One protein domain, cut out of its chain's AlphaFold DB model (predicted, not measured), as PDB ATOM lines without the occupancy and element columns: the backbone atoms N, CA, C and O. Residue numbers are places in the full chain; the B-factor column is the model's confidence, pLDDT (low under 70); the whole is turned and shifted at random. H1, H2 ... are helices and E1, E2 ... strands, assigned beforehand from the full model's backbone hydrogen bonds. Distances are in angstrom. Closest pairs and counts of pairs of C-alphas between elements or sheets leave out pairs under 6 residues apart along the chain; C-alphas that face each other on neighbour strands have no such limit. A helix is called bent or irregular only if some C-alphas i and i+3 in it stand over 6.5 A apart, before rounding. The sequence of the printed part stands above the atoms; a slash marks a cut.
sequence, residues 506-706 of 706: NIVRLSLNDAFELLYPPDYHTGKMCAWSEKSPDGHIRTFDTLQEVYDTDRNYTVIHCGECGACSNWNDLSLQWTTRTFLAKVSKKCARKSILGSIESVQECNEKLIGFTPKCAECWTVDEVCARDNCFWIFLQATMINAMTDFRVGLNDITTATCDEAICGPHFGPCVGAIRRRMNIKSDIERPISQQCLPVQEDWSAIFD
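This is residues 506 to 706 of the 706 residues of the protein "Hypothetical protein" of Pseudo-nitzschia australis (UniProt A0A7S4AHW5). A body of helices is built round H6a, the long arm of the bent helix H6, with the hairpin of H4 and H5 on one side of it and H8, H7 and H1 on the other. A small three-stranded sheet with H2 over it makes one end of the longest axis; H6b, where residues 641 to 647 stick out, makes the other, and H3 and H9 pack on each other. The 201 printed residues hold nine named helices and three named strands, in the order H1 E1 E2 H2 E3 H3 H4 H5 H6 H7 H8 H9, with an antiparallel sheet ordered E2 E1 E3. The class is mostly helix, and the whole is compact, with a radius of gyration of the C-alphas of 16.9 A and spans of 52 by 35 by 26 A.

H1, residues 506 to 519, touches H7, residues 657 to 664, at Leu 512 and Ala 663, their closest C-alphas, 4.6 A apart. With residues 515 to 519 alone, H1 touches H8, residues 666 to 673, the same way at a steep tilt of 41 degrees, closest at the C-alphas of Ala 515 and Pro 667, 5.9 A. E1, residues 529 to 532, and E2, residues 541 to 544, are a hairpin, with N 544 and O 529 at 2.8 A, within hydrogen-bond range. E1 is the inner strand; E3, residues 558 to 562, is its other antiparallel neighbour, with N 560 and O 530 at 2.9 A, within hydrogen-bond range. H2, residues 547 to 553, is on the sheet over E1, at a height over the sheet of 9.2 A. E2, H2 and E3 form a split strand-helix-strand unit, two strands running the same way with E1 between them, and its crossover is right-handed. H3, residues 571 to 579, touches H9, residues 701 to 705, at the C-alphas of Ser 575 and Phe 705, their closest, 6.0 A apart. H4, residues 584 to 595, and H5, residues 600 to 611, are a helical hairpin at a shallow tilt of 23 degrees, closest at the C-alphas of Cys 591 and Cys 606, 5.5 A. H6, residues 615 to 643, is the hub, touching four helices; by its hydrogen bonds it was assigned as one helix, but it is bent, with C-alphas 631 and 634 8.2 A apart. Its arms H6a, residues 615 to 631, and H6b, residues 634 to 643, stand about perpendicular, at 89 degrees. H6a touches H5, closest at the C-alphas of Asn 607 and Ala 618, 5.3 A, and with residues 617 to 624 alone it touches H8, opposite ways at a shallow tilt of 12 degrees, closest at the C-alphas of Cys 620 and Cys 672, 5.8 A. H6b and H7, a helical hairpin, only just touch, with 3 pairs of C-alphas within 8 A. The helix packing is part aligned, part crossed. Every O i to N i+4 pair is within hydrogen-bond range in H2, H3, H5, H6a, H6b, H7 and H9, against 8 of 10 in H1, 6 of 8 in H4 and 3 of 4 in H8.

H1 begins at C-alpha 506, (-49.067, 2.115, 10.069), and spans 19.9 A; it is irregular, with C-alphas 510 and 513 7.1 A apart. H4 spans 17.0 A, H5 15.9 A and H6a 24.1 A. H9 ends at C-alpha 705, (-16.459, 5.704, -14.263).

The C-alphas farthest apart are those of Asp 554 and Met 645, 53.9 A. The printed part has no cut. The links H6 to H7, 13 residues, and H8 to H9, 27 residues, are long. The mean pLDDT of the printed part is 92.9; residue 554 and residues 643 to 652 are under 70.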
ATOM      1  N   ASN A 506     -49.160   2.261   8.622       90.69
ATOM      2  CA  ASN A 506     -49.067   2.115  10.069       90.69
ATOM      3  C   ASN A 506     -47.990   1.105  10.477       90.69
ATOM      4  O   ASN A 506     -47.242   1.390  11.403       90.69
ATOM      5  N   ILE A 507     -47.860  -0.016   9.759       95.12
ATOM      6  CA  ILE A 507     -46.765  -0.977   9.983       95.12
ATOM      7  C   ILE A 507     -45.414  -0.301   9.726       95.12
ATOM      8  O   ILE A 507     -44.531  -0.352  10.573       95.12
ATOM      9  N   VAL A 508     -45.282   0.412   8.605       95.00
ATOM     10  CA  VAL A 508     -44.045   1.123   8.251       95.00
ATOM     11  C   VAL A 508     -43.656   2.134   9.321       95.00
ATOM     12  O   VAL A 508     -42.496   2.173   9.704       95.00
ATOM     13  N   ARG A 509     -44.601   2.929   9.840       92.25
ATOM     14  CA  ARG A 509     -44.316   3.898  10.913       92.25
ATOM     15  C   ARG A 509     -43.751   3.238  12.169       92.25
ATOM     16  O   ARG A 509     -42.914   3.846  12.822       92.25
ATOM     17  N   LEU A 510     -44.209   2.032  12.498       94.31
ATOM     18  CA  LEU A 510     -43.718   1.283  13.655       94.31
ATOM     19  C   LEU A 510     -42.320   0.705  13.407       94.31
ATOM     20  O   LEU A 510     -41.512   0.699  14.322       94.31
ATOM     21  N   SER A 511     -42.024   0.266  12.182       95.38
ATOM     22  CA  SER A 511     -40.732  -0.346  11.833       95.38
ATOM     23  C   SER A 511     -39.653   0.650  11.396       95.38
ATOM     24  O   SER A 511     -38.489   0.277  11.296       95.38
ATOM     25  N   LEU A 512     -40.013   1.904  11.097       93.69
ATOM     26  CA  LEU A 512     -39.098   2.862  10.471       93.69
ATOM     27  C   LEU A 512     -37.889   3.192  11.353       93.69
ATOM     28  O   LEU A 512     -36.773   3.241  10.843       93.69
ATOM     29  N   ASN A 513     -38.105   3.410  12.653       93.62
ATOM     30  CA  ASN A 513     -37.026   3.764  13.576       93.62
ATOM     31  C   ASN A 513     -36.049   2.598  13.756       93.62
ATOM     32  O   ASN A 513     -34.850   2.798  13.587       93.62
ATOM     33  N   ASP A 514     -36.562   1.388  13.987       95.88
ATOM     34  CA  ASP A 514     -35.746   0.177  14.137       95.88
ATOM     35  C   ASP A 514     -34.912  -0.093  12.874       95.88
ATOM     36  O   ASP A 514     -33.724  -0.410  12.936       95.88
ATOM     37  N   ALA A 515     -35.518   0.089  11.696       95.50
ATOM     38  CA  ALA A 515     -34.811  -0.048  10.432       95.50
ATOM     39  C   ALA A 515     -33.737   1.031  10.247       95.50
ATOM     40  O   ALA A 515     -32.670   0.740   9.711       95.50
ATOM     41  N   PHE A 516     -33.998   2.268  10.676       94.44
ATOM     42  CA  PHE A 516     -33.028   3.357  10.581       94.44
ATOM     43  C   PHE A 516     -31.857   3.163  11.538       94.44
ATOM     44  O   PHE A 516     -30.727   3.375  11.116       94.44
ATOM     45  N   GLU A 517     -32.096   2.707  12.765       96.00
ATOM     46  CA  GLU A 517     -31.031   2.380  13.719       96.00
ATOM     47  C   GLU A 517     -30.125   1.261  13.187       96.00
ATOM     48  O   GLU A 517     -28.904   1.341  13.295       96.00
ATOM     49  N   LEU A 518     -30.702   0.257  12.520       96.38
ATOM     50  CA  LEU A 518     -29.934  -0.821  11.900       96.38
ATOM     51  C   LEU A 518     -29.174  -0.377  10.638       96.38
ATOM     52  O   LEU A 518     -28.047  -0.807  10.393       96.38
ATOM     53  N   LEU A 519     -29.803   0.434   9.783       96.19
ATOM     54  CA  LEU A 519     -29.221   0.863   8.508       96.19
ATOM     55  C   LEU A 519     -28.197   1.990   8.663       96.19
ATOM     56  O   LEU A 519     -27.278   2.074   7.837       96.19
ATOM     57  N   TYR A 520     -28.385   2.826   9.685       96.44
ATOM     58  CA  TYR A 520     -27.618   4.026  10.005       96.44
ATOM     59  C   TYR A 520     -27.345   4.074  11.517       96.44
ATOM     60  O   TYR A 520     -27.869   4.944  12.219       96.44
ATOM     61  N   PRO A 521     -26.546   3.130  12.038       96.88
ATOM     62  CA  PRO A 521     -26.210   3.127  13.453       96.88
ATOM     63  C   PRO A 521     -25.452   4.413  13.836       96.88
ATOM     64  O   PRO A 521     -24.940   5.116  12.962       96.88
ATOM     65  N   PRO A 522     -25.342   4.757  15.131       97.06
ATOM     66  CA  PRO A 522     -24.642   5.969  15.569       97.06
ATOM     67  C   PRO A 522     -23.196   6.079  15.061       97.06
ATOM     68  O   PRO A 522     -22.686   7.179  14.859       97.06
ATOM     69  N   ASP A 523     -22.544   4.943  14.812       97.19
ATOM     70  CA  ASP A 523     -21.208   4.831  14.237       97.19
ATOM     71  C   ASP A 523     -21.218   4.689  12.703       97.19
ATOM     72  O   ASP A 523     -20.208   4.317  12.121       97.19
ATOM     73  N   TYR A 524     -22.306   5.010  11.998       97.62
ATOM     74  CA  TYR A 524     -22.431   4.829  10.542       97.62
ATOM     75  C   TYR A 524     -21.284   5.462   9.730       97.62
ATOM     76  O   TYR A 524     -20.906   4.943   8.681       97.62
ATOM     77  N   HIS A 525     -20.702   6.562  10.220       97.81
ATOM     78  CA  HIS A 525     -19.574   7.250   9.583       97.81
ATOM     79  C   HIS A 525     -18.191   6.820  10.097       97.81
ATOM     80  O   HIS A 525     -17.187   7.268   9.553       97.81
ATOM     81  N   THR A 526     -18.107   5.978  11.127       97.94
ATOM     82  CA  THR A 526     -16.838   5.616  11.791       97.94
ATOM     83  C   THR A 526     -16.629   4.114  11.970       97.94
ATOM     84  O   THR A 526     -15.491   3.690  12.164       97.94
ATOM     85  N   GLY A 527     -17.699   3.327  11.919       97.75
ATOM     86  CA  GLY A 527     -17.721   1.878  12.068       97.75
ATOM     87  C   GLY A 527     -17.279   1.177  10.791       97.75
ATOM     88  O   GLY A 527     -16.361   1.635  10.108       97.75
ATOM     89  N   LYS A 528     -17.933   0.061  10.457       98.38
ATOM     90  CA  LYS A 528     -17.482  -0.797   9.357       98.38
ATOM     91  C   LYS A 528     -17.471  -0.062   8.020       98.38
ATOM     92  O   LYS A 528     -18.453   0.586   7.657       98.38
ATOM     93  N   MET A 529     -16.387  -0.222   7.268       98.06
ATOM     94  CA  MET A 529     -16.185   0.414   5.966       98.06
ATOM     95  C   MET A 529     -15.824  -0.622   4.911       98.06
ATOM     96  O   MET A 529     -15.045  -1.538   5.167       98.06
ATOM     97  N   CYS A 530     -16.336  -0.446   3.698       98.44
ATOM     98  CA  CYS A 530     -15.858  -1.171   2.534       98.44
ATOM     99  C   CYS A 530     -14.898  -0.270   1.755       98.44
ATOM    100  O   CYS A 530     -15.225   0.885   1.461       98.44
ATOM    101  N   ALA A 531     -13.715  -0.786   1.422       98.00
ATOM    102  CA  ALA A 531     -12.671  -0.037   0.727       98.00
ATOM    103  C   ALA A 531     -11.980  -0.892  -0.346       98.00
ATOM    104  O   ALA A 531     -11.906  -2.118  -0.218       98.00
ATOM    105  N   TRP A 532     -11.459  -0.240  -1.389       97.69
ATOM    106  CA  TRP A 532     -10.615  -0.862  -2.421       97.69
ATOM    107  C   TRP A 532      -9.141  -0.508  -2.237       97.69
ATOM    108  O   TRP A 532      -8.840   0.526  -1.651       97.69
ATOM    109  N   SER A 533      -8.229  -1.339  -2.742       96.69
ATOM    110  CA  SER A 533      -6.784  -1.057  -2.762       96.69
ATOM    111  C   SER A 533      -6.333  -0.190  -3.944       96.69
ATOM    112  O   SER A 533      -5.247   0.375  -3.933       96.69
ATOM    113  N   GLU A 534      -7.119  -0.152  -5.018       96.00
ATOM    114  CA  GLU A 534      -6.868   0.676  -6.196       96.00
ATOM    115  C   GLU A 534      -8.172   0.895  -6.966       96.00
ATOM    116  O   GLU A 534      -9.086   0.070  -6.920       96.00
ATOM    117  N   LYS A 535      -8.245   2.008  -7.701       96.06
ATOM    118  CA  LYS A 535      -9.402   2.393  -8.522       96.06
ATOM    119  C   LYS A 535      -9.365   1.657  -9.865       96.06
ATOM    120  O   LYS A 535      -9.299   2.283 -10.920       96.06
ATOM    121  N   SER A 536      -9.324   0.329  -9.818       96.50
ATOM    122  CA  SER A 536      -9.231  -0.537 -10.993       96.50
ATOM    123  C   SER A 536     -10.164  -1.756 -10.865       96.50
ATOM    124  O   SER A 536     -10.514  -2.144  -9.745       96.50
ATOM    125  N   PRO A 537     -10.536  -2.410 -11.984       97.19
ATOM    126  CA  PRO A 537     -11.244  -3.692 -11.959       97.19
ATOM    127  C   PRO A 537     -10.509  -4.812 -11.207       97.19
ATOM    128  O   PRO A 537     -11.160  -5.747 -10.744       97.19
ATOM    129  N   ASP A 538      -9.182  -4.715 -11.103       97.19
ATOM    130  CA  ASP A 538      -8.304  -5.685 -10.443       97.19
ATOM    131  C   ASP A 538      -8.052  -5.334  -8.962       97.19
ATOM    132  O   ASP A 538      -7.434  -6.109  -8.226       97.19
ATOM    133  N   GLY A 539      -8.569  -4.187  -8.502       95.88
ATOM    134  CA  GLY A 539      -8.431  -3.721  -7.130       95.88
ATOM    135  C   GLY A 539      -9.087  -4.652  -6.117       95.88
ATOM    136  O   GLY A 539     -10.225  -5.100  -6.275       95.88
ATOM    137  N   HIS A 540      -8.374  -4.925  -5.026       96.88
ATOM    138  CA  HIS A 540      -8.870  -5.782  -3.961       96.88
ATOM    139  C   HIS A 540      -9.852  -5.009  -3.074       96.88
ATOM    140  O   HIS A 540      -9.479  -4.014  -2.451       96.88
ATOM    141  N   ILE A 541     -11.099  -5.478  -2.996       97.75
ATOM    142  CA  ILE A 541     -12.164  -4.883  -2.178       97.75
ATOM    143  C   ILE A 541     -12.346  -5.715  -0.908       97.75
ATOM    144  O   ILE A 541     -12.518  -6.932  -0.984       97.75
ATOM    145  N   ARG A 542     -12.333  -5.070   0.264       97.69
ATOM    146  CA  ARG A 542     -12.595  -5.745   1.545       97.69
ATOM    147  C   ARG A 542     -13.242  -4.835   2.582       97.69
ATOM    148  O   ARG A 542     -13.165  -3.610   2.492       97.69
ATOM    149  N   THR A 543     -13.853  -5.474   3.574       98.19
ATOM    150  CA  THR A 543     -14.410  -4.821   4.759       98.19
ATOM    151  C   THR A 543     -13.308  -4.550   5.783       98.19
ATOM    152  O   THR A 543     -12.390  -5.359   5.944       98.19
ATOM    153  N   PHE A 544     -13.434  -3.423   6.469       97.81
ATOM    154  CA  PHE A 544     -12.660  -2.987   7.628       97.81
ATOM    155  C   PHE A 544     -13.633  -2.747   8.783       97.81
ATOM    156  O   PHE A 544     -14.780  -2.359   8.539       97.81
ATOM    157  N   ASP A 545     -13.200  -2.964  10.022       97.50
ATOM    158  CA  ASP A 545     -14.063  -2.837  11.200       97.50
ATOM    159  C   ASP A 545     -14.330  -1.373  11.565       97.50
ATOM    160  O   ASP A 545     -15.399  -1.052  12.085       97.50
ATOM    161  N   THR A 546     -13.386  -0.478  11.261       97.88
ATOM    162  CA  THR A 546     -13.514   0.963  11.516       97.88
ATOM    163  C   THR A 546     -12.946   1.802  10.376       97.88
ATOM    164  O   THR A 546     -12.061   1.366   9.637       97.88
ATOM    165  N   LEU A 547     -13.397   3.054  10.270       97.25
ATOM    166  CA  LEU A 547     -12.805   4.048   9.369       97.25
ATOM    167  C   LEU A 547     -11.309   4.257   9.649       97.25
ATOM    168  O   LEU A 547     -10.518   4.400   8.720       97.25
ATOM    169  N   GLN A 548     -10.922   4.252  10.926       97.06
ATOM    170  CA  GLN A 548      -9.533   4.437  11.332       97.06
ATOM    171  C   GLN A 548      -8.641   3.300  10.816       97.06
ATOM    172  O   GLN A 548      -7.555   3.560  10.311       97.06
ATOM    173  N   GLU A 549      -9.129   2.057  10.840       96.69
ATOM    174  CA  GLU A 549      -8.401   0.901  10.307       96.69
ATOM    175  C   GLU A 549      -8.111   1.038   8.802       96.69
ATOM    176  O   GLU A 549      -7.044   0.627   8.342       96.69
ATOM    177  N   VAL A 550      -9.019   1.650   8.029       96.31
ATOM    178  CA  VAL A 550      -8.783   1.937   6.602       96.31
ATOM    179  C   VAL A 550      -7.585   2.871   6.435       96.31
ATOM    180  O   VAL A 550      -6.733   2.624   5.585       96.31
ATOM    181  N   TYR A 551      -7.496   3.917   7.260       94.75
ATOM    182  CA  TYR A 551      -6.393   4.878   7.212       94.75
ATOM    183  C   TYR A 551      -5.074   4.315   7.758       94.75
ATOM    184  O   TYR A 551      -4.009   4.680   7.257       94.75
ATOM    185  N   ASP A 552      -5.143   3.420   8.747       94.00
ATOM    186  CA  ASP A 552      -3.973   2.854   9.423       94.00
ATOM    187  C   ASP A 552      -3.343   1.681   8.662       94.00
ATOM    188  O   ASP A 552      -2.121   1.534   8.672       94.00
ATOM    189  N   THR A 553      -4.152   0.828   8.017       85.94
ATOM    190  CA  THR A 553      -3.646  -0.430   7.437       85.94
ATOM    191  C   THR A 553      -2.760  -0.200   6.217       85.94
ATOM    192  O   THR A 553      -1.858  -0.995   5.969       85.94
ATOM    193  N   ASP A 554      -3.005   0.861   5.451       61.66
ATOM    194  CA  ASP A 554      -2.086   1.394   4.446       61.66
ATOM    195  C   ASP A 554      -2.755   2.585   3.751       61.66
ATOM    196  O   ASP A 554      -3.941   2.519   3.425       61.66
ATOM    197  N   ARG A 555      -1.985   3.608   3.352       73.31
ATOM    198  CA  ARG A 555      -2.465   4.709   2.475       73.31
ATOM    199  C   ARG A 555      -2.984   4.241   1.101       73.31
ATOM    200  O   ARG A 555      -3.356   5.068   0.275       73.31
ATOM    201  N   ASN A 556      -2.960   2.935   0.845       90.12
ATOM    202  CA  ASN A 556      -3.376   2.310  -0.400       90.12
ATOM    203  C   ASN A 556      -4.873   1.991  -0.429       90.12
ATOM    204  O   ASN A 556      -5.398   1.770  -1.509       90.12
ATOM    205  N   TYR A 557      -5.573   1.959   0.712       96.88
ATOM    206  CA  TYR A 557      -7.017   1.738   0.692       96.88
ATOM    207  C   TYR A 557      -7.799   3.049   0.662       96.88
ATOM    208  O   TYR A 557      -7.439   4.031   1.309       96.88
ATOM    209  N   THR A 558      -8.894   3.072  -0.095       96.88
ATOM    210  CA  THR A 558      -9.830   4.202  -0.098       96.88
ATOM    211  C   THR A 558     -11.252   3.709   0.105       96.88
ATOM    212  O   THR A 558     -11.671   2.722  -0.505       96.88
ATOM    213  N   VAL A 559     -11.976   4.377   1.006       97.81
ATOM    214  CA  VAL A 559     -13.358   4.032   1.354       97.81
ATOM    215  C   VAL A 559     -14.250   4.232   0.135       97.81
ATOM    216  O   VAL A 559     -14.339   5.333  -0.403       97.81
ATOM    217  N   ILE A 560     -14.947   3.169  -0.262       97.94
ATOM    218  CA  ILE A 560     -15.906   3.198  -1.370       97.94
ATOM    219  C   ILE A 560     -17.342   3.333  -0.886       97.94
ATOM    220  O   ILE A 560     -18.164   3.944  -1.567       97.94
ATOM    221  N   HIS A 561     -17.663   2.766   0.280       98.56
ATOM    222  CA  HIS A 561     -18.957   2.957   0.917       98.56
ATOM    223  C   HIS A 561     -18.952   2.625   2.414       98.56
ATOM    224  O   HIS A 561     -18.156   1.811   2.881       98.56
ATOM    225  N   CYS A 562     -19.898   3.213   3.151       98.56
ATOM    226  CA  CYS A 562     -20.140   2.895   4.561       98.56
ATOM    227  C   CYS A 562     -20.811   1.521   4.700       98.56
ATOM    228  O   CYS A 562     -21.635   1.136   3.860       98.56
ATOM    229  N   GLY A 563     -20.501   0.803   5.778       98.06
ATOM    230  CA  GLY A 563     -20.951  -0.562   6.044       98.06
ATOM    231  C   GLY A 563     -20.068  -1.638   5.406       98.06
ATOM    232  O   GLY A 563     -19.139  -1.353   4.652       98.06
ATOM    233  N   GLU A 564     -20.380  -2.898   5.703       98.31
ATOM    234  CA  GLU A 564     -19.662  -4.059   5.164       98.31
ATOM    235  C   GLU A 564     -19.816  -4.191   3.645       98.31
ATOM    236  O   GLU A 564     -20.870  -3.873   3.084       98.31
ATOM    237  N   CYS A 565     -18.781  -4.713   2.983       98.56
ATOM    238  CA  CYS A 565     -18.877  -5.120   1.587       98.56
ATOM    239  C   CYS A 565     -19.929  -6.226   1.419       98.56
ATOM    240  O   CYS A 565     -19.954  -7.191   2.182       98.56
ATOM    241  N   GLY A 566     -20.761  -6.110   0.385       98.12
ATOM    242  CA  GLY A 566     -21.806  -7.075   0.051       98.12
ATOM    243  C   GLY A 566     -21.709  -7.561  -1.394       98.12
ATOM    244  O   GLY A 566     -20.700  -7.386  -2.077       98.12
ATOM    245  N   ALA A 567     -22.781  -8.175  -1.887       98.50
ATOM    246  CA  ALA A 567     -22.843  -8.764  -3.222       98.50
ATOM    247  C   ALA A 567     -22.625  -7.750  -4.358       98.50
ATOM    248  O   ALA A 567     -22.097  -8.120  -5.406       98.50
ATOM    249  N   CYS A 568     -23.006  -6.486  -4.149       98.62
ATOM    250  CA  CYS A 568     -22.845  -5.403  -5.120       98.62
ATOM    251  C   CYS A 568     -21.536  -4.611  -4.926       98.62
ATOM    252  O   CYS A 568     -21.300  -3.640  -5.640       98.62
ATOM    253  N   SER A 569     -20.672  -4.999  -3.982       98.44
ATOM    254  CA  SER A 569     -19.379  -4.346  -3.720       98.44
ATOM    255  C   SER A 569     -18.280  -4.896  -4.639       98.44
ATOM    256  O   SER A 569     -17.253  -5.390  -4.184       98.44
ATOM    257  N   ASN A 570     -18.515  -4.847  -5.951       98.31
ATOM    258  CA  ASN A 570     -17.551  -5.220  -6.990       98.31
ATOM    259  C   ASN A 570     -17.499  -4.145  -8.082       98.31
ATOM    260  O   ASN A 570     -18.451  -3.385  -8.243       98.31
ATOM    261  N   TRP A 571     -16.408  -4.094  -8.852       98.19
ATOM    262  CA  TRP A 571     -16.170  -3.034  -9.841       98.19
ATOM    263  C   TRP A 571     -17.346  -2.794 -10.801       98.19
ATOM    264  O   TRP A 571     -17.760  -1.652 -11.004       98.19
ATOM    265  N   ASN A 572     -17.916  -3.868 -11.359       98.19
ATOM    266  CA  ASN A 572     -19.023  -3.777 -12.311       98.19
ATOM    267  C   ASN A 572     -20.268  -3.148 -11.672       98.19
ATOM    268  O   ASN A 572     -20.845  -2.213 -12.222       98.19
ATOM    269  N   ASP A 573     -20.666  -3.631 -10.496       98.50
ATOM    270  CA  ASP A 573     -21.881  -3.147  -9.840       98.50
ATOM    271  C   ASP A 573     -21.699  -1.742  -9.241       98.50
ATOM    272  O   ASP A 573     -22.628  -0.938  -9.309       98.50
ATOM    273  N   LEU A 574     -20.501  -1.390  -8.753       98.38
ATOM    274  CA  LEU A 574     -20.162  -0.024  -8.323       98.38
ATOM    275  C   LEU A 574     -20.256   0.968  -9.493       98.38
ATOM    276  O   LEU A 574     -20.891   2.018  -9.363       98.38
ATOM    277  N   SER A 575     -19.699   0.606 -10.654       98.12
ATOM    278  CA  SER A 575     -19.814   1.399 -11.884       98.12
ATOM    279  C   SER A 575     -21.277   1.584 -12.294       98.12
ATOM    280  O   SER A 575     -21.700   2.692 -12.640       98.12
ATOM    281  N   LEU A 576     -22.101   0.537 -12.178       98.06
ATOM    282  CA  LEU A 576     -23.535   0.628 -12.450       98.06
ATOM    283  C   LEU A 576     -24.260   1.563 -11.481       98.06
ATOM    284  O   LEU A 576     -25.081   2.361 -11.934       98.06
ATOM    285  N   GLN A 577     -23.959   1.539 -10.176       97.75
ATOM    286  CA  GLN A 577     -24.575   2.466  -9.212       97.75
ATOM    287  C   GLN A 577     -24.341   3.938  -9.596       97.75
ATOM    288  O   GLN A 577     -25.247   4.764  -9.446       97.75
ATOM    289  N   TRP A 578     -23.160   4.263 -10.134       97.69
ATOM    290  CA  TRP A 578     -22.837   5.604 -10.625       97.69
ATOM    291  C   TRP A 578     -23.473   5.925 -11.983       97.69
ATOM    292  O   TRP A 578     -24.175   6.932 -12.130       97.69
ATOM    293  N   THR A 579     -23.252   5.080 -12.988       97.62
ATOM    294  CA  THR A 579     -23.689   5.335 -14.373       97.62
ATOM    295  C   THR A 579     -25.214   5.331 -14.511       97.62
ATOM    296  O   THR A 579     -25.770   6.039 -15.351       97.62
ATOM    297  N   THR A 580     -25.920   4.616 -13.631       96.94
ATOM    298  CA  THR A 580     -27.390   4.562 -13.601       96.94
ATOM    299  C   THR A 580     -28.028   5.510 -12.578       96.94
ATOM    300  O   THR A 580     -29.250   5.500 -12.405       96.94
ATOM    301  N   ARG A 581     -27.253   6.386 -11.917       95.69
ATOM    302  CA  ARG A 581     -27.703   7.208 -10.769       95.69
ATOM    303  C   ARG A 581     -28.952   8.062 -10.998       95.69
ATOM    304  O   ARG A 581     -29.626   8.396 -10.028       95.69
ATOM    305  N   THR A 582     -29.272   8.400 -12.245       94.69
ATOM    306  CA  THR A 582     -30.430   9.230 -12.621       94.69
ATOM    307  C   THR A 582     -31.658   8.431 -13.065       94.69
ATOM    308  O   THR A 582     -32.717   9.019 -13.276       94.69
ATOM    309  N   PHE A 583     -31.544   7.108 -13.244       94.75
ATOM    310  CA  PHE A 583     -32.639   6.287 -13.775       94.75
ATOM    311  C   PHE A 583     -32.767   4.882 -13.170       94.75
ATOM    312  O   PHE A 583     -33.729   4.180 -13.497       94.75
ATOM    313  N   LEU A 584     -31.857   4.462 -12.284       94.38
ATOM    314  CA  LEU A 584     -31.874   3.132 -11.670       94.38
ATOM    315  C   LEU A 584     -33.206   2.844 -10.978       94.38
ATOM    316  O   LEU A 584     -33.793   1.792 -11.215       94.38
ATOM    317  N   ALA A 585     -33.742   3.801 -10.212       91.19
ATOM    318  CA  ALA A 585     -35.023   3.629  -9.525       91.19
ATOM    319  C   ALA A 585     -36.174   3.378 -10.516       91.19
ATOM    320  O   ALA A 585     -37.051   2.546 -10.282       91.19
ATOM    321  N   LYS A 586     -36.159   4.049 -11.676       90.94
ATOM    322  CA  LYS A 586     -37.152   3.849 -12.742       90.94
ATOM    323  C   LYS A 586     -37.036   2.463 -13.383       90.94
ATOM    324  O   LYS A 586     -38.064   1.863 -13.711       90.94
ATOM    325  N   VAL A 587     -35.814   1.970 -13.594       94.81
ATOM    326  CA  VAL A 587     -35.567   0.665 -14.227       94.81
ATOM    327  C   VAL A 587     -35.813  -0.486 -13.251       94.81
ATOM    328  O   VAL A 587     -36.544  -1.403 -13.618       94.81
ATOM    329  N   SER A 588     -35.342  -0.400 -12.006       94.06
ATOM    330  CA  SER A 588     -35.676  -1.367 -10.949       94.06
ATOM    331  C   SER A 588     -37.190  -1.434 -10.736       94.06
ATOM    332  O   SER A 588     -37.770  -2.505 -10.840       94.06
ATOM    333  N   LYS A 589     -37.912  -0.303 -10.675       91.94
ATOM    334  CA  LYS A 589     -39.391  -0.317 -10.613       91.94
ATOM    335  C   LYS A 589     -40.044  -1.084 -11.775       91.94
ATOM    336  O   LYS A 589     -41.139  -1.631 -11.625       91.94
ATOM    337  N   LYS A 590     -39.415  -1.125 -12.957       93.19
ATOM    338  CA  LYS A 590     -39.887  -1.926 -14.099       93.19
ATOM    339  C   LYS A 590     -39.620  -3.422 -13.896       93.19
ATOM    340  O   LYS A 590     -40.466  -4.215 -14.310       93.19
ATOM    341  N   CYS A 591     -38.507  -3.793 -13.268       96.12
ATOM    342  CA  CYS A 591     -38.206  -5.169 -12.879       96.12
ATOM    343  C   CYS A 591     -39.078  -5.634 -11.708       96.12
ATOM    344  O   CYS A 591     -39.782  -6.631 -11.864       96.12
ATOM    345  N   ALA A 592     -39.216  -4.830 -10.654       94.44
ATOM    346  CA  ALA A 592     -40.136  -5.059  -9.545       94.44
ATOM    347  C   ALA A 592     -41.586  -5.284 -10.007       94.44
ATOM    348  O   ALA A 592     -42.271  -6.168  -9.514       94.44
ATOM    349  N   ARG A 593     -42.084  -4.569 -11.027       92.25
ATOM    350  CA  ARG A 593     -43.434  -4.832 -11.580       92.25
ATOM    351  C   ARG A 593     -43.615  -6.252 -12.113       92.25
ATOM    352  O   ARG A 593     -44.748  -6.733 -12.151       92.25
ATOM    353  N   LYS A 594     -42.537  -6.925 -12.526       94.38
ATOM    354  CA  LYS A 594     -42.609  -8.337 -12.902       94.38
ATOM    355  C   LYS A 594     -42.882  -9.232 -11.698       94.38
ATOM    356  O   LYS A 594     -43.470 -10.278 -11.911       94.38
ATOM    357  N   SER A 595     -42.569  -8.834 -10.464       93.00
ATOM    358  CA  SER A 595     -42.862  -9.648  -9.275       93.00
ATOM    359  C   SER A 595     -44.367  -9.777  -9.000       93.00
ATOM    360  O   SER A 595     -44.790 -10.749  -8.377       93.00
ATOM    361  N   ILE A 596     -45.191  -8.843  -9.501       92.50
ATOM    362  CA  ILE A 596     -46.653  -8.836  -9.300       92.50
ATOM    363  C   ILE A 596     -47.334 -10.004 -10.034       92.50
ATOM    364  O   ILE A 596     -48.303 -10.559  -9.527       92.50
ATOM    365  N   LEU A 597     -46.860 -10.368 -11.232       92.75
ATOM    366  CA  LEU A 597     -47.480 -11.404 -12.080       92.75
ATOM    367  C   LEU A 597     -46.502 -12.484 -12.573       92.75
ATOM    368  O   LEU A 597     -46.922 -13.442 -13.219       92.75
ATOM    369  N   GLY A 598     -45.207 -12.306 -12.340       93.44
ATOM    370  CA  GLY A 598     -44.126 -13.172 -12.797       93.44
ATOM    371  C   GLY A 598     -43.463 -13.935 -11.653       93.44
ATOM    372  O   GLY A 598     -43.825 -13.797 -10.487       93.44
ATOM    373  N   SER A 599     -42.488 -14.770 -12.010       97.12
ATOM    374  CA  SER A 599     -41.703 -15.552 -11.052       97.12
ATOM    375  C   SER A 599     -40.490 -14.767 -10.544       97.12
ATOM    376  O   SER A 599     -40.072 -13.794 -11.179       97.12
ATOM    377  N   ILE A 600     -39.901 -15.210  -9.430       97.25
ATOM    378  CA  ILE A 600     -38.684 -14.621  -8.842       97.25
ATOM    379  C   ILE A 600     -37.548 -14.607  -9.877       97.25
ATOM    380  O   ILE A 600     -36.899 -13.585 -10.076       97.25
ATOM    381  N   GLU A 601     -37.400 -15.681 -10.653       98.06
ATOM    382  CA  GLU A 601     -36.382 -15.786 -11.702       98.06
ATOM    383  C   GLU A 601     -36.597 -14.753 -12.812       98.06
ATOM    384  O   GLU A 601     -35.638 -14.261 -13.394       98.06
ATOM    385  N   SER A 602     -37.848 -14.384 -13.106       97.75
ATOM    386  CA  SER A 602     -38.155 -13.375 -14.130       97.75
ATOM    387  C   SER A 602     -37.803 -11.947 -13.698       97.75
ATOM    388  O   SER A 602     -37.571 -11.080 -14.553       97.75
ATOM    389  N   VAL A 603     -37.793 -11.711 -12.383       97.75
ATOM    390  CA  VAL A 603     -37.380 -10.459 -11.741       97.75
ATOM    391  C   VAL A 603     -35.855 -10.405 -11.705       97.75
ATOM    392  O   VAL A 603     -35.281  -9.457 -12.234       97.75
ATOM    393  N   GLN A 604     -35.201 -11.478 -11.256       98.44
ATOM    394  CA  GLN A 604     -33.742 -11.589 -11.279       98.44
ATOM    395  C   GLN A 604     -33.171 -11.466 -12.690       98.44
ATOM    396  O   GLN A 604     -32.302 -10.636 -12.932       98.44
ATOM    397  N   GLU A 605     -33.726 -12.194 -13.662       98.31
ATOM    398  CA  GLU A 605     -33.329 -12.079 -15.068       98.31
ATOM    399  C   GLU A 605     -33.527 -10.648 -15.596       98.31
ATOM    400  O   GLU A 605     -32.788 -10.194 -16.469       98.31
ATOM    401  N   CYS A 606     -34.525  -9.914 -15.088       98.44
ATOM    402  CA  CYS A 606     -34.695  -8.502 -15.420       98.44
ATOM    403  C   CYS A 606     -33.566  -7.649 -14.841       98.44
ATOM    404  O   CYS A 606     -33.005  -6.844 -15.579       98.44
ATOM    405  N   ASN A 607     -33.214  -7.843 -13.572       98.38
ATOM    406  CA  ASN A 607     -32.138  -7.109 -12.911       98.38
ATOM    407  C   ASN A 607     -30.779  -7.385 -13.581       98.38
ATOM    408  O   ASN A 607     -30.053  -6.448 -13.909       98.38
ATOM    409  N   GLU A 608     -30.492  -8.637 -13.933       98.44
ATOM    410  CA  GLU A 608     -29.277  -9.005 -14.670       98.44
ATOM    411  C   GLU A 608     -29.249  -8.405 -16.086       98.44
ATOM    412  O   GLU A 608     -28.256  -7.812 -16.495       98.44
ATOM    413  N   LYS A 609     -30.332  -8.531 -16.866       98.06
ATOM    414  CA  LYS A 609     -30.308  -8.157 -18.296       98.06
ATOM    415  C   LYS A 609     -30.602  -6.693 -18.578       98.06
ATOM    416  O   LYS A 609     -30.139  -6.173 -19.589       98.06
ATOM    417  N   LEU A 610     -31.470  -6.071 -17.785       97.50
ATOM    418  CA  LEU A 610     -31.943  -4.712 -18.038       97.50
ATOM    419  C   LEU A 610     -31.126  -3.671 -17.277       97.50
ATOM    420  O   LEU A 610     -30.907  -2.593 -17.822       97.50
ATOM    421  N   ILE A 611     -30.714  -3.976 -16.042       97.62
ATOM    422  CA  ILE A 611     -29.852  -3.087 -15.249       97.62
ATOM    423  C   ILE A 611     -28.379  -3.423 -15.495       97.62
ATOM    424  O   ILE A 611     -27.571  -2.508 -15.608       97.62
ATOM    425  N   GLY A 612     -28.046  -4.709 -15.638       98.19
ATOM    426  CA  GLY A 612     -26.669  -5.168 -15.839       98.19
ATOM    427  C   GLY A 612     -26.002  -5.698 -14.571       98.19
ATOM    428  O   GLY A 612     -24.797  -5.945 -14.593       98.19
ATOM    429  N   PHE A 613     -26.752  -5.858 -13.473       98.56
ATOM    430  CA  PHE A 613     -26.186  -6.337 -12.213       98.56
ATOM    431  C   PHE A 613     -25.568  -7.726 -12.360       98.56
ATOM    432  O   PHE A 613     -26.097  -8.587 -13.071       98.56
ATOM    433  N   THR A 614     -24.478  -7.965 -11.632       98.50
ATOM    434  CA  THR A 614     -23.936  -9.321 -11.503       98.50
ATOM    435  C   THR A 614     -24.966 -10.257 -10.855       98.50
ATOM    436  O   THR A 614     -25.821  -9.789 -10.098       98.50
ATOM    437  N   PRO A 615     -24.900 -11.586 -11.083       98.50
ATOM    438  CA  PRO A 615     -25.925 -12.509 -10.586       98.50
ATOM    439  C   PRO A 615     -26.181 -12.424  -9.075       98.50
ATOM    440  O   PRO A 615     -27.330 -12.444  -8.649       98.50
ATOM    441  N   LYS A 616     -25.127 -12.258  -8.260       98.50
ATOM    442  CA  LYS A 616     -25.266 -12.127  -6.799       98.50
ATOM    443  C   LYS A 616     -25.920 -10.802  -6.396       98.50
ATOM    444  O   LYS A 616     -26.772 -10.780  -5.515       98.50
ATOM    445  N   CYS A 617     -25.544  -9.697  -7.041       98.62
ATOM    446  CA  CYS A 617     -26.168  -8.401  -6.779       98.62
ATOM    447  C   CYS A 617     -27.640  -8.397  -7.228       98.62
ATOM    448  O   CYS A 617     -28.520  -7.958  -6.489       98.62
ATOM    449  N   ALA A 618     -27.930  -8.967  -8.403       98.50
ATOM    450  CA  ALA A 618     -29.284  -9.117  -8.922       98.50
ATOM    451  C   ALA A 618     -30.171  -9.987  -8.017       98.50
ATOM    452  O   ALA A 618     -31.355  -9.686  -7.874       98.50
ATOM    453  N   GLU A 619     -29.620 -11.031  -7.393       98.50
ATOM    454  CA  GLU A 619     -30.314 -11.846  -6.392       98.50
ATOM    455  C   GLU A 619     -30.731 -11.003  -5.175       98.50
ATOM    456  O   GLU A 619     -31.917 -10.980  -4.849       98.50
ATOM    457  N   CYS A 620     -29.815 -10.229  -4.574       98.56
ATOM    458  CA  CYS A 620     -30.142  -9.338  -3.449       98.56
ATOM    459  C   CYS A 620     -31.260  -8.339  -3.797       98.56
ATOM    460  O   CYS A 620     -32.219  -8.197  -3.041       98.56
ATOM    461  N   TRP A 621     -31.172  -7.683  -4.961       98.25
ATOM    462  CA  TRP A 621     -32.222  -6.777  -5.450       98.25
ATOM    463  C   TRP A 621     -33.546  -7.497  -5.710       98.25
ATOM    464  O   TRP A 621     -34.614  -6.953  -5.465       98.25
ATOM    465  N   THR A 622     -33.502  -8.737  -6.189       98.19
ATOM    466  CA  THR A 622     -34.719  -9.514  -6.433       98.19
ATOM    467  C   THR A 622     -35.426  -9.872  -5.134       98.19
ATOM    468  O   THR A 622     -36.653  -9.792  -5.069       98.19
ATOM    469  N   VAL A 623     -34.673 -10.258  -4.102       98.06
ATOM    470  CA  VAL A 623     -35.222 -10.537  -2.769       98.06
ATOM    471  C   VAL A 623     -35.890  -9.288  -2.194       98.06
ATOM    472  O   VAL A 623     -37.011  -9.381  -1.694       98.06
ATOM    473  N   ASP A 624     -35.253  -8.128  -2.337       97.38
ATOM    474  CA  ASP A 624     -35.802  -6.829  -1.935       97.38
ATOM    475  C   ASP A 624     -37.094  -6.488  -2.696       97.38
ATOM    476  O   ASP A 624     -38.143  -6.286  -2.091       97.38
ATOM    477  N   GLU A 625     -37.096  -6.585  -4.029       97.12
ATOM    478  CA  GLU A 625     -38.275  -6.311  -4.863       97.12
ATOM    479  C   GLU A 625     -39.457  -7.266  -4.587       97.12
ATOM    480  O   GLU A 625     -40.628  -6.886  -4.722       97.12
ATOM    481  N   VAL A 626     -39.176  -8.518  -4.211       97.38
ATOM    482  CA  VAL A 626     -40.189  -9.500  -3.788       97.38
ATOM    483  C   VAL A 626     -40.697  -9.182  -2.380       97.38
ATOM    484  O   VAL A 626     -41.910  -9.195  -2.165       97.38
ATOM    485  N   CYS A 627     -39.812  -8.819  -1.452       97.69
ATOM    486  CA  CYS A 627     -40.192  -8.353  -0.122       97.69
ATOM    487  C   CYS A 627     -41.075  -7.096  -0.199       97.69
ATOM    488  O   CYS A 627     -42.128  -7.038   0.442       97.69
ATOM    489  N   ALA A 628     -40.717  -6.122  -1.038       96.31
ATOM    490  CA  ALA A 628     -41.483  -4.900  -1.251       96.31
ATOM    491  C   ALA A 628     -42.854  -5.191  -1.877       96.31
ATOM    492  O   ALA A 628     -43.854  -4.559  -1.530       96.31
ATOM    493  N   ARG A 629     -42.952  -6.183  -2.772       95.44
ATOM    494  CA  ARG A 629     -44.252  -6.668  -3.255       95.44
ATOM    495  C   ARG A 629     -45.082  -7.234  -2.107       95.44
ATOM    496  O   ARG A 629     -46.259  -6.917  -2.007       95.44
ATOM    497  N   ASP A 630     -44.509  -8.052  -1.243       96.56
ATOM    498  CA  ASP A 630     -45.301  -8.723  -0.212       96.56
ATOM    499  C   ASP A 630     -45.733  -7.753   0.903       96.56
ATOM    500  O   ASP A 630     -46.856  -7.845   1.403       96.56
ATOM    501  N   ASN A 631     -44.907  -6.748   1.210       96.94
ATOM    502  CA  ASN A 631     -45.119  -5.860   2.356       96.94
ATOM    503  C   ASN A 631     -45.563  -4.431   2.007       96.94
ATOM    504  O   ASN A 631     -46.217  -3.786   2.823       96.94
ATOM    505  N   CYS A 632     -45.278  -3.939   0.797       96.25
ATOM    506  CA  CYS A 632     -45.500  -2.542   0.392       96.25
ATOM    507  C   CYS A 632     -46.445  -2.386  -0.815       96.25
ATOM    508  O   CYS A 632     -46.601  -1.286  -1.356       96.25
ATOM    509  N   PHE A 633     -47.105  -3.466  -1.257       95.44
ATOM    510  CA  PHE A 633     -47.939  -3.458  -2.465       95.44
ATOM    511  C   PHE A 633     -49.099  -2.462  -2.455       95.44
ATOM    512  O   PHE A 633     -49.349  -1.812  -3.472       95.44
ATOM    513  N   TRP A 634     -49.821  -2.307  -1.345       94.88
ATOM    514  CA  TRP A 634     -50.961  -1.394  -1.298       94.88
ATOM    515  C   TRP A 634     -50.522   0.068  -1.320       94.88
ATOM    516  O   TRP A 634     -51.111   0.850  -2.067       94.88
ATOM    517  N   ILE A 635     -49.456   0.423  -0.595       93.50
ATOM    518  CA  ILE A 635     -48.815   1.746  -0.703       93.50
ATOM    519  C   ILE A 635     -48.356   1.978  -2.144       93.50
ATOM    520  O   ILE A 635     -48.579   3.053  -2.694       93.50
ATOM    521  N   PHE A 636     -47.784   0.967  -2.802       91.50
ATOM    522  CA  PHE A 636     -47.388   1.058  -4.206       91.50
ATOM    523  C   PHE A 636     -48.563   1.270  -5.163       91.50
ATOM    524  O   PHE A 636     -48.456   2.088  -6.085       91.50
ATOM    525  N   LEU A 637     -49.683   0.573  -4.968       91.12
ATOM    526  CA  LEU A 637     -50.891   0.787  -5.761       91.12
ATOM    527  C   LEU A 637     -51.449   2.190  -5.532       91.12
ATOM    528  O   LEU A 637     -51.728   2.893  -6.502       91.12
ATOM    529  N   GLN A 638     -51.550   2.621  -4.272       90.44
ATOM    530  CA  GLN A 638     -51.998   3.963  -3.907       90.44
ATOM    531  C   GLN A 638     -51.115   5.023  -4.563       90.44
ATOM    532  O   GLN A 638     -51.615   5.889  -5.283       90.44
ATOM    533  N   ALA A 639     -49.798   4.893  -4.403       86.25
ATOM    534  CA  ALA A 639     -48.827   5.760  -5.034       86.25
ATOM    535  C   ALA A 639     -49.001   5.740  -6.552       86.25
ATOM    536  O   ALA A 639     -49.077   6.803  -7.139       86.25
ATOM    537  N   THR A 640     -49.134   4.589  -7.211       85.06
ATOM    538  CA  THR A 640     -49.284   4.523  -8.678       85.06
ATOM    539  C   THR A 640     -50.559   5.211  -9.174       85.06
ATOM    540  O   THR A 640     -50.523   5.879 -10.206       85.06
ATOM    541  N   MET A 641     -51.670   5.096  -8.444       82.38
ATOM    542  CA  MET A 641     -52.927   5.763  -8.798       82.38
ATOM    543  C   MET A 641     -52.845   7.279  -8.632       82.38
ATOM    544  O   MET A 641     -53.343   8.015  -9.482       82.38
ATOM    545  N   ILE A 642     -52.205   7.748  -7.560       79.06
ATOM    546  CA  ILE A 642     -52.082   9.179  -7.280       79.06
ATOM    547  C   ILE A 642     -50.939   9.799  -8.133       79.06
ATOM    548  O   ILE A 642     -51.097  10.903  -8.639       79.06
ATOM    549  N   ASN A 643     -49.846   9.068  -8.420       66.12
ATOM    550  CA  ASN A 643     -48.726   9.440  -9.327       66.12
ATOM    551  C   ASN A 643     -49.153   9.577 -10.784       66.12
ATOM    552  O   ASN A 643     -48.519  10.304 -11.541       66.12
ATOM    553  N   ALA A 644     -50.243   8.926 -11.189       53.28
ATOM    554  CA  ALA A 644     -50.854   9.206 -12.482       53.28
ATOM    555  C   ALA A 644     -51.549  10.586 -12.528       53.28
ATOM    556  O   ALA A 644     -51.943  11.012 -13.612       53.28
ATOM    557  N   MET A 645     -51.715  11.274 -11.387       36.62
ATOM    558  CA  MET A 645     -52.478  12.523 -11.275       36.62
ATOM    559  C   MET A 645     -51.696  13.728 -10.714       36.62
ATOM    560  O   MET A 645     -52.108  14.850 -10.999       36.62
ATOM    561  N   THR A 646     -50.586  13.559  -9.983       33.31
ATOM    562  CA  THR A 646     -49.771  14.675  -9.443       33.31
ATOM    563  C   THR A 646     -48.293  14.294  -9.278       33.31
ATOM    564  O   THR A 646     -47.990  13.120  -9.114       33.31
ATOM    565  N   ASP A 647     -47.378  15.265  -9.328       38.59
ATOM    566  CA  ASP A 647     -45.925  15.109  -9.125       38.59
ATOM    567  C   ASP A 647     -45.602  14.989  -7.617       38.59
ATOM    568  O   ASP A 647     -46.104  15.774  -6.811       38.59
ATOM    569  N   PHE A 648     -44.830  13.978  -7.205       45.22
ATOM    570  CA  PHE A 648     -44.666  13.598  -5.793       45.22
ATOM    571  C   PHE A 648     -43.395  14.187  -5.206       45.22
ATOM    572  O   PHE A 648     -42.371  13.514  -5.098       45.22
ATOM    573  N   ARG A 649     -43.482  15.429  -4.737       51.94
ATOM    574  CA  ARG A 649     -42.586  15.893  -3.674       51.94
ATOM    575  C   ARG A 649     -43.146  15.398  -2.351       51.94
ATOM    576  O   ARG A 649     -44.060  15.997  -1.798       51.94
ATOM    577  N   VAL A 650     -42.646  14.256  -1.909       54.16
ATOM    578  CA  VAL A 650     -43.001  13.640  -0.631       54.16
ATOM    579  C   VAL A 650     -42.053  14.186   0.433       54.16
ATOM    580  O   VAL A 650     -40.838  14.173   0.244       54.16
ATOM    581  N   GLY A 651     -42.619  14.769   1.487       60.00
ATOM    582  CA  GLY A 651     -41.874  15.366   2.590       60.00
ATOM    583  C   GLY A 651     -41.165  14.312   3.437       60.00
ATOM    584  O   GLY A 651     -41.456  13.123   3.340       60.00
ATOM    585  N   LEU A 652     -40.256  14.751   4.314       59.06
ATOM    586  CA  LEU A 652     -39.458  13.860   5.172       59.06
ATOM    587  C   LEU A 652     -40.309  12.892   6.022       59.06
ATOM    588  O   LEU A 652     -39.864  11.795   6.340       59.06
ATOM    589  N   ASN A 653     -41.536  13.298   6.359       72.00
ATOM    590  CA  ASN A 653     -42.472  12.533   7.188       72.00
ATOM    591  C   ASN A 653     -43.483  11.711   6.372       72.00
ATOM    592  O   ASN A 653     -44.358  11.057   6.949       72.00
ATOM    593  N   ASP A 654     -43.406  11.756   5.042       80.69
ATOM    594  CA  ASP A 654     -44.340  11.039   4.187       80.69
ATOM    595  C   ASP A 654     -43.909   9.576   4.035       80.69
ATOM    596  O   ASP A 654     -42.774   9.246   3.679       80.69
ATOM    597  N   ILE A 655     -44.855   8.665   4.262       87.44
ATOM    598  CA  ILE A 655     -44.634   7.241   4.035       87.44
ATOM    599  C   ILE A 655     -44.787   6.947   2.544       87.44
ATOM    600  O   ILE A 655     -45.896   6.825   2.015       87.44
ATOM    601  N   THR A 656     -43.650   6.836   1.865       90.12
ATOM    602  CA  THR A 656     -43.574   6.493   0.444       90.12
ATOM    603  C   THR A 656     -43.390   4.993   0.245       90.12
ATOM    604  O   THR A 656     -43.104   4.251   1.183       90.12
ATOM    605  N   THR A 657     -43.475   4.531  -1.005       90.94
ATOM    606  CA  THR A 657     -43.042   3.168  -1.342       90.94
ATOM    607  C   THR A 657     -41.577   2.931  -1.001       90.94
ATOM    608  O   THR A 657     -41.256   1.847  -0.546       90.94
ATOM    609  N   ALA A 658     -40.709   3.933  -1.187       89.94
ATOM    610  CA  ALA A 658     -39.284   3.820  -0.880       89.94
ATOM    611  C   ALA A 658     -39.022   3.809   0.634       89.94
ATOM    612  O   ALA A 658     -38.122   3.123   1.094       89.94
ATOM    613  N   THR A 659     -39.827   4.539   1.411       91.62
ATOM    614  CA  THR A 659     -39.774   4.530   2.880       91.62
ATOM    615  C   THR A 659     -40.279   3.198   3.433       91.62
ATOM    616  O   THR A 659     -39.709   2.674   4.379       91.62
ATOM    617  N   CYS A 660     -41.336   2.632   2.836       95.12
ATOM    618  CA  CYS A 660     -41.837   1.307   3.201       95.12
ATOM    619  C   CYS A 660     -40.803   0.214   2.930       95.12
ATOM    620  O   CYS A 660     -40.530  -0.607   3.799       95.12
ATOM    621  N   ASP A 661     -40.216   0.245   1.738       95.19
ATOM    622  CA  ASP A 661     -39.160  -0.669   1.319       95.19
ATOM    623  C   ASP A 661     -37.959  -0.610   2.274       95.19
ATOM    624  O   ASP A 661     -37.540  -1.611   2.846       95.19
ATOM    625  N   GLU A 662     -37.501   0.598   2.590       93.38
ATOM    626  CA  GLU A 662     -36.413   0.818   3.538       93.38
ATOM    627  C   GLU A 662     -36.736   0.357   4.968       93.38
ATOM    628  O   GLU A 662     -35.868  -0.212   5.624       93.38
ATOM    629  N   ALA A 663     -37.967   0.571   5.440       95.94
ATOM    630  CA  ALA A 663     -38.380   0.185   6.788       95.94
ATOM    631  C   ALA A 663     -38.566  -1.329   6.956       95.94
ATOM    632  O   ALA A 663     -38.297  -1.866   8.025       95.94
ATOM    633  N   ILE A 664     -39.075  -2.015   5.930       97.69
ATOM    634  CA  ILE A 664     -39.479  -3.422   6.048       97.69
ATOM    635  C   ILE A 664     -38.455  -4.369   5.416       97.69
ATOM    636  O   ILE A 664     -38.152  -5.414   5.983       97.69
ATOM    637  N   CYS A 665     -37.910  -4.010   4.256       97.88
ATOM    638  CA  CYS A 665     -37.009  -4.857   3.469       97.88
ATOM    639  C   CYS A 665     -35.537  -4.436   3.618       97.88
ATOM    640  O   CYS A 665     -34.636  -5.283   3.601       97.88
ATOM    641  N   GLY A 666     -35.297  -3.150   3.896       96.62
ATOM    642  CA  GLY A 666     -33.982  -2.559   4.137       96.62
ATOM    643  C   GLY A 666     -33.074  -3.329   5.110       96.62
ATOM    644  O   GLY A 666     -31.913  -3.545   4.747       96.62
ATOM    645  N   PRO A 667     -33.553  -3.794   6.283       97.56
ATOM    646  CA  PRO A 667     -32.766  -4.590   7.233       97.56
ATOM    647  C   PRO A 667     -32.042  -5.801   6.634       97.56
ATOM    648  O   PRO A 667     -30.927  -6.121   7.042       97.56
ATOM    649  N   HIS A 668     -32.649  -6.458   5.645       98.00
ATOM    650  CA  HIS A 668     -32.047  -7.592   4.945       98.00
ATOM    651  C   HIS A 668     -31.300  -7.154   3.684       98.00
ATOM    652  O   HIS A 668     -30.223  -7.673   3.380       98.00
ATOM    653  N   PHE A 669     -31.852  -6.180   2.960       98.06
ATOM    654  CA  PHE A 669     -31.294  -5.700   1.704       98.06
ATOM    655  C   PHE A 669     -29.935  -5.021   1.887       98.06
ATOM    656  O   PHE A 669     -28.984  -5.383   1.198       98.06
ATOM    657  N   GLY A 670     -29.818  -4.085   2.836       96.94
ATOM    658  CA  GLY A 670     -28.612  -3.280   3.061       96.94
ATOM    659  C   GLY A 670     -27.340  -4.114   3.271       96.94
ATOM    660  O   GLY A 670     -26.358  -3.879   2.564       96.94
ATOM    661  N   PRO A 671     -27.336  -5.095   4.194       97.75
ATOM    662  CA  PRO A 671     -26.219  -6.025   4.364       97.75
ATOM    663  C   PRO A 671     -25.961  -6.913   3.137       97.75
ATOM    664  O   PRO A 671     -24.807  -7.157   2.799       97.75
ATOM    665  N   CYS A 672     -27.008  -7.362   2.430       98.56
ATOM    666  CA  CYS A 672     -26.859  -8.215   1.243       98.56
ATOM    667  C   CYS A 672     -26.120  -7.490   0.114       98.56
ATOM    668  O   CYS A 672     -25.159  -8.020  -0.442       98.56
ATOM    669  N   VAL A 673     -26.546  -6.270  -0.231       98.44
ATOM    670  CA  VAL A 673     -25.941  -5.517  -1.341       98.44
ATOM    671  C   VAL A 673     -24.609  -4.884  -0.968       98.44
ATOM    672  O   VAL A 673     -23.716  -4.835  -1.813       98.44
ATOM    673  N   GLY A 674     -24.460  -4.408   0.272       98.31
ATOM    674  CA  GLY A 674     -23.323  -3.600   0.716       98.31
ATOM    675  C   GLY A 674     -23.335  -2.210   0.081       98.31
ATOM    676  O   GLY A 674     -23.647  -1.221   0.750       98.31
ATOM    677  N   ALA A 675     -23.058  -2.147  -1.224       98.12
ATOM    678  CA  ALA A 675     -22.979  -0.923  -2.009       98.12
ATOM    679  C   ALA A 675     -24.346  -0.470  -2.552       98.12
ATOM    680  O   ALA A 675     -24.998  -1.155  -3.341       98.12
ATOM    681  N   ILE A 676     -24.744   0.744  -2.173       97.25
ATOM    682  CA  ILE A 676     -25.898   1.483  -2.705       97.25
ATOM    683  C   ILE A 676     -25.536   2.962  -2.788       97.25
ATOM    684  O   ILE A 676     -24.734   3.441  -1.987       97.25
ATOM    685  N   ARG A 677     -26.184   3.711  -3.688       96.75
ATOM    686  CA  ARG A 677     -25.890   5.137  -3.948       96.75
ATOM    687  C   ARG A 677     -25.703   5.983  -2.678       96.75
ATOM    688  O   ARG A 677     -24.713   6.693  -2.573       96.75
ATOM    689  N   ARG A 678     -26.576   5.846  -1.670       95.44
ATOM    690  CA  ARG A 678     -26.455   6.574  -0.386       95.44
ATOM    691  C   ARG A 678     -25.204   6.201   0.427       95.44
ATOM    692  O   ARG A 678     -24.520   7.078   0.942       95.44
ATOM    693  N   ARG A 679     -24.861   4.907   0.471       97.69
ATOM    694  CA  ARG A 679     -23.657   4.404   1.148       97.69
ATOM    695  C   ARG A 679     -22.386   4.786   0.393       97.69
ATOM    696  O   ARG A 679     -21.346   4.863   1.018       97.69
ATOM    697  N   MET A 680     -22.481   5.064  -0.906       98.19
ATOM    698  CA  MET A 680     -21.389   5.548  -1.759       98.19
ATOM    699  C   MET A 680     -21.312   7.082  -1.841       98.19
ATOM    700  O   MET A 680     -20.542   7.611  -2.636       98.19
ATOM    701  N   ASN A 681     -22.148   7.814  -1.094       97.44
ATOM    702  CA  ASN A 681     -22.247   9.276  -1.190       97.44
ATOM    703  C   ASN A 681     -22.582   9.796  -2.612       97.44
ATOM    704  O   ASN A 681     -22.212  10.899  -3.007       97.44
ATOM    705  N   ILE A 682     -23.290   8.993  -3.415       96.69
ATOM    706  CA  ILE A 682     -23.729   9.361  -4.765       96.69
ATOM    707  C   ILE A 682     -25.087  10.055  -4.679       96.69
ATOM    708  O   ILE A 682     -26.092   9.449  -4.285       96.69
ATOM    709  N   LYS A 683     -25.151  11.305  -5.152       94.94
ATOM    710  CA  LYS A 683     -26.424  12.012  -5.327       94.94
ATOM    711  C   LYS A 683     -27.278  11.311  -6.386       94.94
ATOM    712  O   LYS A 683     -26.866  11.123  -7.531       94.94
ATOM    713  N   SER A 684     -28.482  10.932  -5.977       91.62
ATOM    714  CA  SER A 684     -29.400  10.096  -6.746       91.62
ATOM    715  C   SER A 684     -30.641  10.879  -7.199       91.62
ATOM    716  O   SER A 684     -30.843  12.018  -6.782       91.62
ATOM    717  N   ASP A 685     -31.482  10.275  -8.044       84.69
ATOM    718  CA  ASP A 685     -32.809  10.805  -8.402       84.69
ATOM    719  C   ASP A 685     -33.786  10.879  -7.213       84.69
ATOM    720  O   ASP A 685     -34.775  11.607  -7.265       84.69
ATOM    721  N   ILE A 686     -33.485  10.160  -6.131       83.38
ATOM    722  CA  ILE A 686     -34.168  10.244  -4.841       83.38
ATOM    723  C   ILE A 686     -33.282  11.054  -3.889       83.38
ATOM    724  O   ILE A 686     -32.191  10.608  -3.520       83.38
ATOM    725  N   GLU A 687     -33.748  12.241  -3.500       84.81
ATOM    726  CA  GLU A 687     -33.077  13.086  -2.509       84.81
ATOM    727  C   GLU A 687     -33.218  12.471  -1.110       84.81
ATOM    728  O   GLU A 687     -34.281  11.972  -0.737       84.81
ATOM    729  N   ARG A 688     -32.121  12.454  -0.349       86.75
ATOM    730  CA  ARG A 688     -32.036  11.852   0.987       86.75
ATOM    731  C   ARG A 688     -31.297  12.804   1.928       86.75
ATOM    732  O   ARG A 688     -30.392  13.500   1.457       86.75
ATOM    733  N   PRO A 689     -31.650  12.834   3.225       90.75
ATOM    734  CA  PRO A 689     -30.971  13.678   4.201       90.75
ATOM    735  C   PRO A 689     -29.484  13.320   4.301       90.75
ATOM    736  O   PRO A 689     -29.095  12.171   4.093       90.75
ATOM    737  N   ILE A 690     -28.660  14.315   4.633       92.62
ATOM    738  CA  ILE A 690     -27.196  14.180   4.710       92.62
ATOM    739  C   ILE A 690     -26.785  13.116   5.740       92.62
ATOM    740  O   ILE A 690     -25.846  12.370   5.494       92.62
ATOM    741  N   SER A 691     -27.541  12.961   6.833       93.06
ATOM    742  CA  SER A 691     -27.304  11.930   7.856       93.06
ATOM    743  C   SER A 691     -27.391  10.489   7.337       93.06
ATOM    744  O   SER A 691     -26.860   9.579   7.960       93.06
ATOM    745  N   GLN A 692     -28.041  10.264   6.190       94.25
ATOM    746  CA  GLN A 692     -28.139   8.951   5.542       94.25
ATOM    747  C   GLN A 692     -27.086   8.752   4.437       94.25
ATOM    748  O   GLN A 692     -27.087   7.715   3.769       94.25
ATOM    749  N   GLN A 693     -26.227   9.746   4.191       96.19
ATOM    750  CA  GLN A 693     -25.174   9.700   3.177       96.19
ATOM    751  C   GLN A 693     -23.826   9.387   3.819       96.19
ATOM    752  O   GLN A 693     -23.502   9.884   4.891       96.19
ATOM    753  N   CYS A 694     -23.011   8.567   3.165       97.56
ATOM    754  CA  CYS A 694     -21.704   8.196   3.698       97.56
ATOM    755  C   CYS A 694     -20.655   9.304   3.514       97.56
ATOM    756  O   CYS A 694     -19.902   9.307   2.545       97.56
ATOM    757  N   LEU A 695     -20.569  10.225   4.470       97.31
ATOM    758  CA  LEU A 695     -19.623  11.348   4.436       97.31
ATOM    759  C   LEU A 695     -18.130  10.968   4.313       97.31
ATOM    760  O   LEU A 695     -17.399  11.729   3.681       97.31
ATOM    761  N   PRO A 696     -17.648   9.828   4.855       97.62
ATOM    762  CA  PRO A 696     -16.259   9.404   4.657       97.62
ATOM    763  C   PRO A 696     -15.870   9.135   3.197       97.62
ATOM    764  O   PRO A 696     -14.687   9.151   2.869       97.62
ATOM    765  N   VAL A 697     -16.838   8.888   2.309       97.25
ATOM    766  CA  VAL A 697     -16.567   8.663   0.885       97.25
ATOM    767  C   VAL A 697     -16.392  10.006   0.183       97.25
ATOM    768  O   VAL A 697     -17.354  10.749  -0.023       97.25
ATOM    769  N   GLN A 698     -15.153  10.283  -0.221       94.88
ATOM    770  CA  GLN A 698     -14.747  11.500  -0.936       94.88
ATOM    771  C   GLN A 698     -14.344  11.222  -2.394       94.88
ATOM    772  O   GLN A 698     -13.623  12.006  -3.010       94.88
ATOM    773  N   GLU A 699     -14.767  10.084  -2.944       95.88
ATOM    774  CA  GLU A 699     -14.387   9.664  -4.290       95.88
ATOM    775  C   GLU A 699     -15.042  10.519  -5.383       95.88
ATOM    776  O   GLU A 699     -16.249  10.775  -5.369       95.88
ATOM    777  N   ASP A 700     -14.244  10.913  -6.381       97.00
ATOM    778  CA  ASP A 700     -14.742  11.504  -7.624       97.00
ATOM    779  C   ASP A 700     -15.209  10.382  -8.557       97.00
ATOM    780  O   ASP A 700     -14.478   9.908  -9.427       97.00
ATOM    781  N   TRP A 701     -16.443   9.926  -8.342       97.44
ATOM    782  CA  TRP A 701     -17.042   8.844  -9.123       97.44
ATOM    783  C   TRP A 701     -17.088   9.127 -10.630       97.44
ATOM    784  O   TRP A 701     -16.995   8.182 -11.414       97.44
ATOM    785  N   SER A 702     -17.184  10.398 -11.041       97.12
ATOM    786  CA  SER A 702     -17.082  10.787 -12.455       97.12
ATOM    787  C   SER A 702     -15.701  10.475 -13.013       97.12
ATOM    788  O   SER A 702     -15.604   9.835 -14.047       97.12
ATOM    789  N   ALA A 703     -14.628  10.848 -12.312       97.31
ATOM    790  CA  ALA A 703     -13.268  10.568 -12.775       97.31
ATOM    791  C   ALA A 703     -12.938   9.064 -12.855       97.31
ATOM    792  O   ALA A 703     -11.990   8.683 -13.540       97.31
ATOM    793  N   ILE A 704     -13.683   8.219 -12.138       97.00
ATOM    794  CA  ILE A 704     -13.466   6.767 -12.092       97.00
ATOM    795  C   ILE A 704     -14.268   6.036 -13.178       97.00
ATOM    796  O   ILE A 704     -13.780   5.049 -13.729       97.00
ATOM    797  N   PHE A 705     -15.499   6.476 -13.464       97.06
ATOM    798  CA  PHE A 705     -16.459   5.704 -14.263       97.06
ATOM    799  C   PHE A 705     -17.070   6.426 -15.473       97.06
ATOM    800  O   PHE A 705     -17.743   5.745 -16.254       97.06
ATOM    801  N   ASP A 706     -16.893   7.741 -15.627       93.25
ATOM    802  CA  ASP A 706     -17.256   8.462 -16.862       93.25
ATOM    803  C   ASP A 706     -16.084   8.428 -17.859       93.25
ATOM    804  O   ASP A 706     -16.358   8.244 -19.071       93.25
TER     805      ASP A 706